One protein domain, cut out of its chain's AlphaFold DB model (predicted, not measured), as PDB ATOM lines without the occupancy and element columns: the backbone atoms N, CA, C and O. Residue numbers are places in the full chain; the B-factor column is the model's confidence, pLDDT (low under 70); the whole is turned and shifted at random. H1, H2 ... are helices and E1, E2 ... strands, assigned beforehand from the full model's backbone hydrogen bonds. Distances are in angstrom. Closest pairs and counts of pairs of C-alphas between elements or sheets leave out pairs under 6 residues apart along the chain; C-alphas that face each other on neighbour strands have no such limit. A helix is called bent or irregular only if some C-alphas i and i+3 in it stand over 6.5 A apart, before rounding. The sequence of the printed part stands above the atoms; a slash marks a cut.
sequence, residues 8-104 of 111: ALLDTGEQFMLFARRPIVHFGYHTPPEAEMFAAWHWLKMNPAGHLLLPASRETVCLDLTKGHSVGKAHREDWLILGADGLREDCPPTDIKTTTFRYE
ATOM      1  N   ALA A   8      -1.010  29.069  -7.689       95.56
ATOM      2  CA  ALA A   8      -1.283  30.369  -8.277       95.56
ATOM      3  C   ALA A   8      -0.402  30.578  -9.515       95.56
ATOM      4  O   ALA A   8       0.821  30.449  -9.456       95.56
ATOM      5  N   LEU A   9      -1.034  30.870 -10.643       93.62
ATOM      6  CA  LEU A   9      -0.372  31.148 -11.908       93.62
ATOM      7  C   LEU A   9      -0.149  32.658 -12.047       93.62
ATOM      8  O   LEU A   9      -1.087  33.436 -11.855       93.62
ATOM      9  N   LEU A  10       1.069  33.052 -12.412       93.88
ATOM     10  CA  LEU A  10       1.396  34.413 -12.841       93.88
ATOM     11  C   LEU A  10       1.592  34.440 -14.357       93.88
ATOM     12  O   LEU A  10       1.825  33.394 -14.972       93.88
ATOM     13  N   ASP A  11       1.478  35.629 -14.952       86.94
ATOM     14  CA  ASP A  11       1.596  35.831 -16.399       86.94
ATOM     15  C   ASP A  11       0.600  34.939 -17.175       86.94
ATOM     16  O   ASP A  11       0.893  34.325 -18.206       86.94
ATOM     17  N   THR A  12      -0.610  34.822 -16.619       70.75
ATOM     18  CA  THR A  12      -1.642  33.900 -17.106       70.75
ATOM     19  C   THR A  12      -2.227  34.285 -18.460       70.75
ATOM     20  O   THR A  12      -2.737  35.385 -18.653       70.75
ATOM     21  N   GLY A  13      -2.280  33.312 -19.375       70.38
ATOM     22  CA  GLY A  13      -3.246  33.290 -20.473       70.38
ATOM     23  C   GLY A  13      -4.431  32.390 -20.114       70.38
ATOM     24  O   GLY A  13      -4.233  31.301 -19.576       70.38
ATOM     25  N   GLU A  14      -5.662  32.802 -20.437       64.38
ATOM     26  CA  GLU A  14      -6.901  32.090 -20.050       64.38
ATOM     27  C   GLU A  14      -6.909  30.593 -20.430       64.38
ATOM     28  O   GLU A  14      -7.484  29.763 -19.726       64.38
ATOM     29  N   GLN A  15      -6.202  30.214 -21.497       68.06
ATOM     30  CA  GLN A  15      -6.097  28.827 -21.962       68.06
ATOM     31  C   GLN A  15      -5.357  27.866 -21.007       68.06
ATOM     32  O   GLN A  15      -5.495  26.651 -21.156       68.06
ATOM     33  N   PHE A  16      -4.598  28.353 -20.015       72.38
ATOM     34  CA  PHE A  16      -3.802  27.490 -19.124       72.38
ATOM     35  C   PHE A  16      -4.646  26.636 -18.170       72.38
ATOM     36  O   PHE A  16      -4.210  25.563 -17.750       72.38
ATOM     37  N   MET A  17      -5.873  27.061 -17.861       75.31
ATOM     38  CA  MET A  17      -6.740  26.360 -16.908       75.31
ATOM     39  C   MET A  17      -7.406  25.108 -17.497       75.31
ATOM     40  O   MET A  17      -7.755  24.199 -16.748       75.31
ATOM     41  N   LEU A  18      -7.527  25.009 -18.828       78.38
ATOM     42  CA  LEU A  18      -8.288  23.946 -19.507       78.38
ATOM     43  C   LEU A  18      -7.764  22.527 -19.243       78.38
ATOM     44  O   LEU A  18      -8.516  21.561 -19.357       78.38
ATOM     45  N   PHE A  19      -6.486  22.394 -18.886       78.81
ATOM     46  CA  PHE A  19      -5.836  21.104 -18.628       78.81
ATOM     47  C   PHE A  19      -5.371  20.942 -17.178       78.81
ATOM     48  O   PHE A  19      -4.625  20.007 -16.863       78.81
ATOM     49  N   ALA A  20      -5.785  21.845 -16.284       83.94
ATOM     50  CA  ALA A  20      -5.420  21.769 -14.880       83.94
ATOM     51  C   ALA A  20      -5.968  20.481 -14.246       83.94
ATOM     52  O   ALA A  20      -7.120  20.104 -14.436       83.94
ATOM     53  N   ARG A  21      -5.125  19.794 -13.470       86.06
ATOM     54  CA  ARG A  21      -5.496  18.573 -12.722       86.06
ATOM     55  C   ARG A  21      -5.594  18.795 -11.213       86.06
ATOM     56  O   ARG A  21      -5.760  17.841 -10.462       86.06
ATOM     57  N   ARG A  22      -5.412  20.038 -10.780       88.44
ATOM     58  CA  ARG A  22      -5.435  20.502  -9.392       88.44
ATOM     59  C   ARG A  22      -6.009  21.922  -9.354       88.44
ATOM     60  O   ARG A  22      -6.011  22.555 -10.413       88.44
ATOM     61  N   PRO A  23      -6.458  22.421  -8.192       90.94
ATOM     62  CA  PRO A  23      -6.979  23.777  -8.094       90.94
ATOM     63  C   PRO A  23      -5.936  24.803  -8.543       90.94
ATOM     64  O   PRO A  23      -4.753  24.702  -8.196       90.94
ATOM     65  N   ILE A  24      -6.393  25.777  -9.324       92.06
ATOM     66  CA  ILE A  24      -5.585  26.867  -9.863       92.06
ATOM     67  C   ILE A  24      -6.122  28.197  -9.352       92.06
ATOM     68  O   ILE A  24      -7.332  28.411  -9.309       92.06
ATOM     69  N   VAL A  25      -5.219  29.107  -9.015       94.50
ATOM     70  CA  VAL A  25      -5.514  30.492  -8.657       94.50
ATOM     71  C   VAL A  25      -4.883  31.430  -9.689       94.50
ATOM     72  O   VAL A  25      -3.805  31.148 -10.204       94.50
ATOM     73  N   HIS A  26      -5.535  32.543 -10.007       94.62
ATOM     74  CA  HIS A  26      -4.934  33.641 -10.770       94.62
ATOM     75  C   HIS A  26      -5.498  34.993 -10.311       94.62
ATOM     76  O   HIS A  26      -6.533  35.047  -9.643       94.62
ATOM     77  N   PHE A  27      -4.832  36.093 -10.663       94.62
ATOM     78  CA  PHE A  27      -5.118  37.422 -10.094       94.62
ATOM     79  C   PHE A  27      -5.777  38.389 -11.085       94.62
ATOM     80  O   PHE A  27      -5.616  39.603 -10.980       94.62
ATOM     81  N   GLY A  28      -6.540  37.838 -12.034       90.75
ATOM     82  CA  GLY A  28      -7.201  38.574 -13.114       90.75
ATOM     83  C   GLY A  28      -6.350  38.687 -14.380       90.75
ATOM     84  O   GLY A  28      -5.135  38.847 -14.322       90.75
ATOM     85  N   TYR A  29      -7.004  38.576 -15.535       85.69
ATOM     86  CA  TYR A  29      -6.351  38.759 -16.830       85.69
ATOM     87  C   TYR A  29      -6.035  40.245 -17.065       85.69
ATOM     88  O   TYR A  29      -6.839  41.106 -16.711       85.69
ATOM     89  N   HIS A  30      -4.873  40.539 -17.659       87.56
ATOM     90  CA  HIS A  30      -4.337  41.900 -17.834       87.56
ATOM     91  C   HIS A  30      -4.129  42.703 -16.533       87.56
ATOM     92  O   HIS A  30      -3.989  43.928 -16.583       87.56
ATOM     93  N   THR A  31      -4.080  42.050 -15.369       92.62
ATOM     94  CA  THR A  31      -3.652  42.721 -14.138       92.62
ATOM     95  C   THR A  31      -2.215  43.227 -14.312       92.62
ATOM     96  O   THR A  31      -1.367  42.461 -14.769       92.62
ATOM     97  N   PRO A  32      -1.912  44.497 -13.976       94.25
ATOM     98  CA  PRO A  32      -0.566  45.037 -14.130       94.25
ATOM     99  C   PRO A  32       0.491  44.198 -13.398       94.25
ATOM    100  O   PRO A  32       0.215  43.735 -12.285       94.25
ATOM    101  N   PRO A  33       1.692  44.020 -13.978       93.31
ATOM    102  CA  PRO A  33       2.710  43.110 -13.461       93.31
ATOM    103  C   PRO A  33       3.041  43.277 -11.973       93.31
ATOM    104  O   PRO A  33       3.230  42.279 -11.275       93.31
ATOM    105  N   GLU A  34       3.122  44.506 -11.470       95.06
ATOM    106  CA  GLU A  34       3.432  44.790 -10.065       95.06
ATOM    107  C   GLU A  34       2.267  44.414  -9.144       95.06
ATOM    108  O   GLU A  34       2.476  43.851  -8.070       95.06
ATOM    109  N   ALA A  35       1.033  44.672  -9.583       96.44
ATOM    110  CA  ALA A  35      -0.175  44.348  -8.831       96.44
ATOM    111  C   ALA A  35      -0.424  42.833  -8.786       96.44
ATOM    112  O   ALA A  35      -0.791  42.300  -7.738       96.44
ATOM    113  N   GLU A  36      -0.176  42.125  -9.894       96.69
ATOM    114  CA  GLU A  36      -0.217  40.659  -9.941       96.69
ATOM    115  C   GLU A  36       0.832  40.061  -8.993       96.69
ATOM    116  O   GLU A  36       0.509  39.183  -8.195       96.69
ATOM    117  N   MET A  37       2.065  40.581  -9.019       97.12
ATOM    118  CA  MET A  37       3.149  40.122  -8.148       97.12
ATOM    119  C   MET A  37       2.828  40.338  -6.665       97.12
ATOM    120  O   MET A  37       3.005  39.423  -5.859       97.12
ATOM    121  N   PHE A  38       2.318  41.516  -6.294       97.50
ATOM    122  CA  PHE A  38       1.904  41.792  -4.918       97.50
ATOM    123  C   PHE A  38       0.762  40.870  -4.473       97.50
ATOM    124  O   PHE A  38       0.813  40.304  -3.377       97.50
ATOM    125  N   ALA A  39      -0.238  40.653  -5.331       97.44
ATOM    126  CA  ALA A  39      -1.344  39.744  -5.051       97.44
ATOM    127  C   ALA A  39      -0.870  38.292  -4.877       97.44
ATOM    128  O   ALA A  39      -1.289  37.627  -3.929       97.44
ATOM    129  N   ALA A  40       0.044  37.825  -5.729       97.75
ATOM    130  CA  ALA A  40       0.650  36.500  -5.645       97.75
ATOM    131  C   ALA A  40       1.467  36.306  -4.366       97.75
ATOM    132  O   ALA A  40       1.292  35.305  -3.666       97.75
ATOM    133  N   TRP A  41       2.321  37.276  -4.034       98.31
ATOM    134  CA  TRP A  41       3.104  37.278  -2.799       98.31
ATOM    135  C   TRP A  41       2.190  37.230  -1.569       98.31
ATOM    136  O   TRP A  41       2.364  36.380  -0.695       98.31
ATOM    137  N   HIS A  42       1.165  38.086  -1.532       97.69
ATOM    138  CA  HIS A  42       0.208  38.138  -0.429       97.69
ATOM    139  C   HIS A  42      -0.606  36.840  -0.323       97.69
ATOM    140  O   HIS A  42      -0.800  36.312   0.772       97.69
ATOM    141  N   TRP A  43      -1.049  36.288  -1.455       97.81
ATOM    142  CA  TRP A  43      -1.766  35.016  -1.496       97.81
ATOM    143  C   TRP A  43      -0.913  33.870  -0.953       97.81
ATOM    144  O   TRP A  43      -1.385  33.139  -0.083       97.81
ATOM    145  N   LEU A  44       0.340  33.731  -1.397       98.06
ATOM    146  CA  LEU A  44       1.225  32.653  -0.947       98.06
ATOM    147  C   LEU A  44       1.589  32.806   0.538       98.06
ATOM    148  O   LEU A  44       1.663  31.810   1.255       98.06
ATOM    149  N   LYS A  45       1.719  34.044   1.033       97.56
ATOM    150  CA  LYS A  45       1.903  34.329   2.466       97.56
ATOM    151  C   LYS A  45       0.731  33.821   3.312       97.56
ATOM    152  O   LYS A  45       0.947  33.285   4.395       97.56
ATOM    153  N   MET A  46      -0.499  33.958   2.814       97.25
ATOM    154  CA  MET A  46      -1.715  33.463   3.476       97.25
ATOM    155  C   MET A  46      -1.975  31.966   3.243       97.25
ATOM    156  O   MET A  46      -2.727  31.352   3.997       97.25
ATOM    157  N   ASN A  47      -1.348  31.370   2.225       96.75
ATOM    158  CA  ASN A  47      -1.527  29.977   1.818       96.75
ATOM    159  C   ASN A  47      -0.168  29.258   1.749       96.75
ATOM    160  O   ASN A  47       0.273  28.888   0.661       96.75
ATOM    161  N   PRO A  48       0.505  29.005   2.888       96.19
ATOM    162  CA  PRO A  48       1.889  28.519   2.900       96.19
ATOM    163  C   PRO A  48       2.088  27.109   2.312       96.19
ATOM    164  O   PRO A  48       3.216  26.716   2.032       96.19
ATOM    165  N   ALA A  49       1.011  26.338   2.118       95.25
ATOM    166  CA  ALA A  49       1.036  25.044   1.425       95.25
ATOM    167  C   ALA A  49       0.834  25.153  -0.107       95.25
ATOM    168  O   ALA A  49       0.934  24.148  -0.825       95.25
ATOM    169  N   GLY A  50       0.495  26.351  -0.591       96.56
ATOM    170  CA  GLY A  50       0.346  26.695  -2.000       96.56
ATOM    171  C   GLY A  50       1.691  26.952  -2.673       96.56
ATOM    172  O   GLY A  50       2.736  26.968  -2.025       96.56
ATOM    173  N   HIS A  51       1.666  27.088  -3.995       97.44
ATOM    174  CA  HIS A  51       2.862  27.345  -4.797       97.44
ATOM    175  C   HIS A  51       2.560  28.376  -5.886       97.44
ATOM    176  O   HIS A  51       1.436  28.442  -6.382       97.44
ATOM    177  N   LEU A  52       3.563  29.155  -6.284       97.31
ATOM    178  CA  LEU A  52       3.503  30.013  -7.466       97.31
ATOM    179  C   LEU A  52       4.085  29.269  -8.667       97.31
ATOM    180  O   LEU A  52       5.119  28.616  -8.532       97.31
ATOM    181  N   LEU A  53       3.448  29.380  -9.831       95.44
ATOM    182  CA  LEU A  53       4.019  29.000 -11.123       95.44
ATOM    183  C   LEU A  53       4.206  30.272 -11.951       95.44
ATOM    184  O   LEU A  53       3.236  30.970 -12.245       95.44
ATOM    185  N   LEU A  54       5.452  30.565 -12.302       95.62
ATOM    186  CA  LEU A  54       5.852  31.808 -12.959       95.62
ATOM    187  C   LEU A  54       7.058  31.581 -13.885       95.62
ATOM    188  O   LEU A  54       7.831  30.640 -13.656       95.62
ATOM    189  N   PRO A  55       7.245  32.414 -14.922       94.81
ATOM    190  CA  PRO A  55       8.430  32.337 -15.762       94.81
ATOM    191  C   PRO A  55       9.682  32.752 -14.975       94.81
ATOM    192  O   PRO A  55       9.664  33.677 -14.166       94.81
ATOM    193  N   ALA A  56      10.802  32.079 -15.230       95.19
ATOM    194  CA  ALA A  56      12.095  32.353 -14.603       95.19
ATOM    195  C   ALA A  56      12.644  33.746 -14.954       95.19
ATOM    196  O   ALA A  56      13.472  34.286 -14.227       95.19
ATOM    197  N   SER A  57      12.182  34.317 -16.068       94.00
ATOM    198  CA  SER A  57      12.505  35.665 -16.538       94.00
ATOM    199  C   SER A  57      11.743  36.769 -15.796       94.00
ATOM    200  O   SER A  57      12.014  37.947 -16.022       94.00
ATOM    201  N   ARG A  58      10.799  36.422 -14.907       94.06
ATOM    202  CA  ARG A  58       9.965  37.404 -14.216       94.06
ATOM    203  C   ARG A  58      10.786  38.256 -13.253       94.06
ATOM    204  O   ARG A  58      11.240  37.785 -12.215       94.06
ATOM    205  N   GLU A  59      10.902  39.543 -13.552       93.56
ATOM    206  CA  GLU A  59      11.519  40.495 -12.631       93.56
ATOM    207  C   GLU A  59      10.648  40.690 -11.385       93.56
ATOM    208  O   GLU A  59       9.431  40.882 -11.473       93.56
ATOM    209  N   THR A  60      11.270  40.618 -10.206       95.94
ATOM    210  CA  THR A  60      10.572  40.768  -8.929       95.94
ATOM    211  C   THR A  60      11.525  41.109  -7.792       95.94
ATOM    212  O   THR A  60      12.635  40.588  -7.701       95.94
ATOM    213  N   VAL A  61      11.056  41.969  -6.889       96.75
ATOM    214  CA  VAL A  61      11.683  42.225  -5.583       96.75
ATOM    215  C   VAL A  61      10.993  41.456  -4.453       96.75
ATOM    216  O   VAL A  61      11.508  41.416  -3.342       96.75
ATOM    217  N   CYS A  62       9.840  40.840  -4.729       98.00
ATOM    218  CA  CYS A  62       8.997  40.177  -3.734       98.00
ATOM    219  C   CYS A  62       9.373  38.707  -3.522       98.00
ATOM    220  O   CYS A  62       9.016  38.114  -2.504       98.00
ATOM    221  N   LEU A  63      10.077  38.101  -4.482       98.31
ATOM    222  CA  LEU A  63      10.415  36.679  -4.477       98.31
ATOM    223  C   LEU A  63      11.931  36.472  -4.573       98.31
ATOM    224  O   LEU A  63      12.661  37.251  -5.187       98.31
ATOM    225  N   ASP A  64      12.413  35.399  -3.962       98.06
ATOM    226  CA  ASP A  64      13.737  34.836  -4.196       98.06
ATOM    227  C   ASP A  64      13.616  33.660  -5.172       98.06
ATOM    228  O   ASP A  64      13.376  32.518  -4.777       98.06
ATOM    229  N   LEU A  65      13.776  33.945  -6.469       97.06
ATOM    230  CA  LEU A  65      13.625  32.937  -7.525       97.06
ATOM    231  C   LEU A  65      14.690  31.834  -7.472       97.06
ATOM    232  O   LEU A  65      14.492  30.780  -8.074       97.06
ATOM    233  N   THR A  66      15.787  32.022  -6.728       97.12
ATOM    234  CA  THR A  66      16.820  30.983  -6.564       97.12
ATOM    235  C   THR A  66      16.324  29.777  -5.765       97.12
ATOM    236  O   THR A  66      16.893  28.692  -5.871       97.12
ATOM    237  N   LYS A  67      15.226  29.941  -5.019       98.00
ATOM    238  CA  LYS A  67      14.525  28.865  -4.307       98.00
ATOM    239  C   LYS A  67      13.473  28.160  -5.167       98.00
ATOM    240  O   LYS A  67      12.829  27.219  -4.714       98.00
ATOM    241  N   GLY A  68      13.277  28.610  -6.406       97.12
ATOM    242  CA  GLY A  68      12.349  27.994  -7.345       97.12
ATOM    243  C   GLY A  68      12.892  26.684  -7.910       97.12
ATOM    244  O   GLY A  68      14.080  26.547  -8.199       97.12
ATOM    245  N   HIS A  69      12.002  25.722  -8.138       97.31
ATOM    246  CA  HIS A  69      12.324  24.494  -8.858       97.31
ATOM    247  C   HIS A  69      11.895  24.616 -10.320       97.31
ATOM    248  O   HIS A  69      10.746  24.951 -10.602       97.31
ATOM    249  N   SER A  70      12.788  24.303 -11.260       96.62
ATOM    250  CA  SER A  70      12.427  24.272 -12.681       96.62
ATOM    251  C   SER A  70      11.418  23.156 -12.965       96.62
ATOM    252  O   SER A  70      11.609  22.013 -12.548       96.62
ATOM    253  N   VAL A  71      10.352  23.491 -13.694       93.94
ATOM    254  CA  VAL A  71       9.305  22.543 -14.121       93.94
ATOM    255  C   VAL A  71       9.246  22.360 -15.638       93.94
ATOM    256  O   VAL A  71       8.332  21.720 -16.155       93.94
ATOM    257  N   GLY A  72      10.249  22.877 -16.351       93.50
ATOM    258  CA  GLY A  72      10.410  22.727 -17.794       93.50
ATOM    259  C   GLY A  72      10.217  24.025 -18.572       93.50
ATOM    260  O   GLY A  72      10.085  25.110 -18.006       93.50
ATOM    261  N   LYS A  73      10.225  23.888 -19.899       92.75
ATOM    262  CA  LYS A  73      10.178  24.997 -20.851       92.75
ATOM    263  C   LYS A  73       8.881  24.972 -21.651       92.75
ATOM    264  O   LYS A  73       8.560  23.957 -22.267       92.75
ATOM    265  N   ALA A  74       8.165  26.090 -21.689       87.19
ATOM    266  CA  ALA A  74       6.927  26.252 -22.449       87.19
ATOM    267  C   ALA A  74       6.777  27.703 -22.914       87.19
ATOM    268  O   ALA A  74       7.200  28.627 -22.228       87.19
ATOM    269  N   HIS A  75       6.195  27.914 -24.099       84.38
ATOM    270  CA  HIS A  75       6.034  29.253 -24.690       84.38
ATOM    271  C   HIS A  75       7.340  30.063 -24.793       84.38
ATOM    272  O   HIS A  75       7.319  31.285 -24.753       84.38
ATOM    273  N   ARG A  76       8.475  29.371 -24.997       88.88
ATOM    274  CA  ARG A  76       9.844  29.930 -25.045       88.88
ATOM    275  C   ARG A  76      10.394  30.424 -23.699       88.88
ATOM    276  O   ARG A  76      11.554  30.822 -23.681       88.88
ATOM    277  N   GLU A  77       9.644  30.273 -22.612       90.44
ATOM    278  CA  GLU A  77      10.056  30.591 -21.242       90.44
ATOM    279  C   GLU A  77      10.429  29.327 -20.466       90.44
ATOM    280  O   GLU A  77       9.817  28.269 -20.648       90.44
ATOM    281  N   ASP A  78      11.420  29.443 -19.585       95.00
ATOM    282  CA  ASP A  78      11.672  28.453 -18.542       95.00
ATOM    283  C   ASP A  78      10.761  28.760 -17.351       95.00
ATOM    284  O   ASP A  78      10.659  29.907 -16.927       95.00
ATOM    285  N   TRP A  79      10.078  27.750 -16.819       94.88
ATOM    286  CA  TRP A  79       9.086  27.928 -15.759       94.88
ATOM    287  C   TRP A  79       9.605  27.415 -14.422       94.88
ATOM    288  O   TRP A  79      10.245  26.359 -14.346       94.88
ATOM    289  N   LEU A  80       9.283  28.151 -13.360       96.94
ATOM    290  CA  LEU A  80       9.616  27.816 -11.981       96.94
ATOM    291  C   LEU A  80       8.347  27.540 -11.187       96.94
ATOM    292  O   LEU A  80       7.357  28.255 -11.325       96.94
ATOM    293  N   ILE A  81       8.409  26.547 -10.302       96.50
ATOM    294  CA  ILE A  81       7.478  26.421  -9.184       96.50
ATOM    295  C   ILE A  81       8.164  26.897  -7.903       96.50
ATOM    296  O   ILE A  81       9.286  26.482  -7.608       96.50
ATOM    297  N   LEU A  82       7.504  27.775  -7.150       97.94
ATOM    298  CA  LEU A  82       8.062  28.422  -5.962       97.94
ATOM    299  C   LEU A  82       7.126  28.249  -4.761       97.94
ATOM    300  O   LEU A  82       5.928  28.514  -4.865       97.94
ATOM    301  N   GLY A  83       7.670  27.791  -3.632       97.88
ATOM    302  CA  GLY A  83       6.953  27.665  -2.362       97.88
ATOM    303  C   GLY A  83       7.063  28.914  -1.482       97.88
ATOM    304  O   GLY A  83       7.703  29.903  -1.843       97.88
ATOM    305  N   ALA A  84       6.444  28.861  -0.299       97.56
ATOM    306  CA  ALA A  84       6.441  29.966   0.666       97.56
ATOM    307  C   ALA A  84       7.839  30.350   1.186       97.56
ATOM    308  O   ALA A  84       8.059  31.494   1.577       97.56
ATOM    309  N   ASP A  85       8.802  29.430   1.151       97.56
ATOM    310  CA  ASP A  85      10.208  29.687   1.472       97.56
ATOM    311  C   ASP A  85      10.890  30.631   0.467       97.56
ATOM    312  O   ASP A  85      11.913  31.235   0.798       97.56
ATOM    313  N   GLY A  86      10.308  30.785  -0.725       97.94
ATOM    314  CA  GLY A  86      10.690  31.733  -1.768       97.94
ATOM    315  C   GLY A  86      10.177  33.160  -1.578       97.94
ATOM    316  O   GLY A  86      10.551  34.035  -2.356       97.94
ATOM    317  N   LEU A  87       9.332  33.429  -0.580       98.38
ATOM    318  CA  LEU A  87       8.875  34.790  -0.295       98.38
ATOM    319  C   LEU A  87      10.006  35.616   0.320       98.38
ATOM    320  O   LEU A  87      10.687  35.168   1.245       98.38
ATOM    321  N   ARG A  88      10.176  36.853  -0.151       98.25
ATOM    322  CA  ARG A  88      10.916  37.865   0.608       98.25
ATOM    323  C   ARG A  88      10.026  38.458   1.697       98.25
ATOM    324  O   ARG A  88       8.800  38.400   1.602       98.25
ATOM    325  N   GLU A  89      10.655  39.012   2.730       96.12
ATOM    326  CA  GLU A  89       9.958  39.596   3.884       96.12
ATOM    327  C   GLU A  89       9.036  40.752   3.478       96.12
ATOM    328  O   GLU A  89       7.916  40.850   3.985       96.12
ATOM    329  N   ASP A  90       9.483  41.543   2.498       94.12
ATOM    330  CA  ASP A  90       8.784  42.711   1.983       94.12
ATOM    331  C   ASP A  90       8.421  42.562   0.503       94.12
ATOM    332  O   ASP A  90       9.171  42.014  -0.309       94.12
ATOM    333  N   CYS A  91       7.266  43.120   0.152       96.81
ATOM    334  CA  CYS A  91       6.809  43.296  -1.218       96.81
ATOM    335  C   CYS A  91       6.082  44.647  -1.309       96.81
ATOM    336  O   CYS A  91       5.156  44.870  -0.521       96.81
ATOM    337  N   PRO A  92       6.486  45.563  -2.210       95.75
ATOM    338  CA  PRO A  92       5.849  46.869  -2.330       95.75
ATOM    339  C   PRO A  92       4.341  46.735  -2.606       95.75
ATOM    340  O   PRO A  92       3.966  46.061  -3.567       95.75
ATOM    341  N   PRO A  93       3.471  47.349  -1.783       93.88
ATOM    342  CA  PRO A  93       2.036  47.301  -2.009       93.88
ATOM    343  C   PRO A  93       1.634  48.124  -3.233       93.88
ATOM    344  O   PRO A  93       2.304  49.086  -3.608       93.88
ATOM    345  N   THR A  94       0.494  47.767  -3.822       93.75
ATOM    346  CA  THR A  94      -0.104  48.495  -4.946       93.75
ATOM    347  C   THR A  94      -1.517  48.947  -4.599       93.75
ATOM    348  O   THR A  94      -2.288  48.162  -4.050       93.75
ATOM    349  N   ASP A  95      -1.908  50.149  -5.024       93.00
ATOM    350  CA  ASP A  95      -3.289  50.644  -4.869       93.00
ATOM    351  C   ASP A  95      -4.271  50.045  -5.897       93.00
ATOM    352  O   ASP A  95      -5.484  50.270  -5.843       93.00
ATOM    353  N   ILE A  96      -3.756  49.269  -6.854       92.88
ATOM    354  CA  ILE A  96      -4.550  48.587  -7.875       92.88
ATOM    355  C   ILE A  96      -5.281  47.415  -7.225       92.88
ATOM    356  O   ILE A  96      -4.670  46.480  -6.712       92.88
ATOM    357  N   LYS A  97      -6.614  47.448  -7.275       90.31
ATOM    358  CA  LYS A  97      -7.438  46.350  -6.768       90.31
ATOM    359  C   LYS A  97      -7.317  45.142  -7.687       90.31
ATOM    360  O   LYS A  97      -7.739  45.195  -8.840       90.31
ATOM    361  N   THR A  98      -6.803  44.045  -7.150       92.50
ATOM    362  CA  THR A  98      -6.763  42.747  -7.822       92.50
ATOM    363  C   THR A  98      -7.892  41.859  -7.313       92.50
ATOM    364  O   THR A  98      -8.329  41.959  -6.166       92.50
ATOM    365  N   THR A  99      -8.406  40.994  -8.184       91.69
ATOM    366  CA  THR A  99      -9.374  39.959  -7.802       91.69
ATOM    367  C   THR A  99      -8.685  38.613  -7.895       91.69
ATOM    368  O   THR A  99      -8.050  38.310  -8.900       91.69
ATOM    369  N   THR A 100      -8.797  37.812  -6.840       94.12
ATOM    370  CA  THR A 100      -8.306  36.434  -6.842       94.12
ATOM    371  C   THR A 100      -9.400  35.530  -7.389       94.12
ATOM    372  O   THR A 100     -10.492  35.455  -6.826       94.12
ATOM    373  N   PHE A 101      -9.107  34.843  -8.483       93.12
ATOM    374  CA  PHE A 101      -9.982  33.861  -9.104       93.12
ATOM    375  C   PHE A 101      -9.448  32.468  -8.800       93.12
ATOM    376  O   PHE A 101      -8.244  32.235  -8.882       93.12
ATOM    377  N   ARG A 102     -10.345  31.545  -8.455       92.81
ATOM    378  CA  ARG A 102     -10.012  30.153  -8.149       92.81
ATOM    379  C   ARG A 102     -10.781  29.232  -9.085       92.81
ATOM    380  O   ARG A 102     -12.009  29.253  -9.102       92.81
ATOM    381  N   TYR A 103     -10.050  28.424  -9.838       89.38
ATOM    382  CA  TYR A 103     -10.571  27.388 -10.710       89.38
ATOM    383  C   TYR A 103     -10.367  26.016 -10.067       89.38
ATOM    384  O   TYR A 103      -9.242  25.591  -9.805       89.38
ATOM    385  N   GLU A 104     -11.474  25.320  -9.834       89.75
ATOM    386  CA  GLU A 104     -11.496  23.912  -9.442       89.75
ATOM    387  C   GLU A 104     -11.702  23.070 -10.702       89.75
ATOM    388  O   GLU A 104     -12.777  23.149 -11.309       89.75
TER     389      GLU A 104
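This is residues 8 to 104 of the 111 residues of an uncharacterized protein of Alteromonas sp. (UniProt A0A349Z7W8). A three-stranded sheet, E2, E4 and E3, lies on one side of the domain and a small two-stranded sheet, E1 and E5, on the other, with residues 8 to 9 between E1 and E2. The longer helix, H2, runs alongside this gap by E2, short H1 sits at the far end by E1 and E5, and the long stretch of residues 83 to 100 wraps round H2 from E4 to E5. The printed part has 97 residues, with two named helices and five named strands in the order H1 E1 H2 E2 E3 E4 E5; both sheets are antiparallel. The class is mixed, helices and strands, though under half of the residues are in named elements. The whole is compact, with a radius of gyration of the C-alphas of 12.4 A, and rounded, spanning 32 by 28 by 25 A.

Start with the larger sheet: find C-alpha 51 at (2.862, 27.345, -4.797), where E2, residues 51 to 55, begins and runs 13.3 A. E4, residues 77 to 82, is 15.6 A long, and E3, residues 69 to 74, is 14.7 A long. H2, residues 33 to 46, runs 20.0 A from C-alpha 33 at (2.710, 43.110, -13.461). Look next for E1 at residues 24 to 26 and H1 at residues 14 to 19. E5, residues 101 to 103, ends with C-alpha 103 at (-10.571, 27.388, -10.710).

In the sheet E2 E4 E3, look at inner strand E4: N 54 and O 80 towards edge strand E2 are 3.1 A apart, and N 71 and O 79 towards edge strand E3 are 2.9 A apart. E3 and E4 form a hairpin. Residues 8 to 9 pair, parallel, with residues 52 to 53 of E2. H2 only grazes this sheet, with its residues 37 to 44; its closest C-alphas to E2 are those of Leu 44 and His 51, 6.8 A apart. E1 is near both H2 and E2. E1 and E5 are antiparallel, with N 24 and O 103 at 2.9 A. The closest C-alphas of H1 and E1 are those of Met 17 and Ile 24, 7.2 A apart. H1 and H2 are apart. In H2 every O i to N i+4 pair is within hydrogen-bond range; in H1 0 of 2 are, and 1 of 3 O i to N i+3 pairs. H1 is irregular, but only just: C-alphas 16 and 19 are 6.7 A apart.

The two C-alphas farthest apart are those of Gly 72 and Asp 95, at 33.7 A. The printed part has no cut. The long links are E2 to E3, with 13 residues, and E4 to E5, with 18. The mean pLDDT of the printed part is 92.6; look at residues 14 to 15, in H1, for the values under 70.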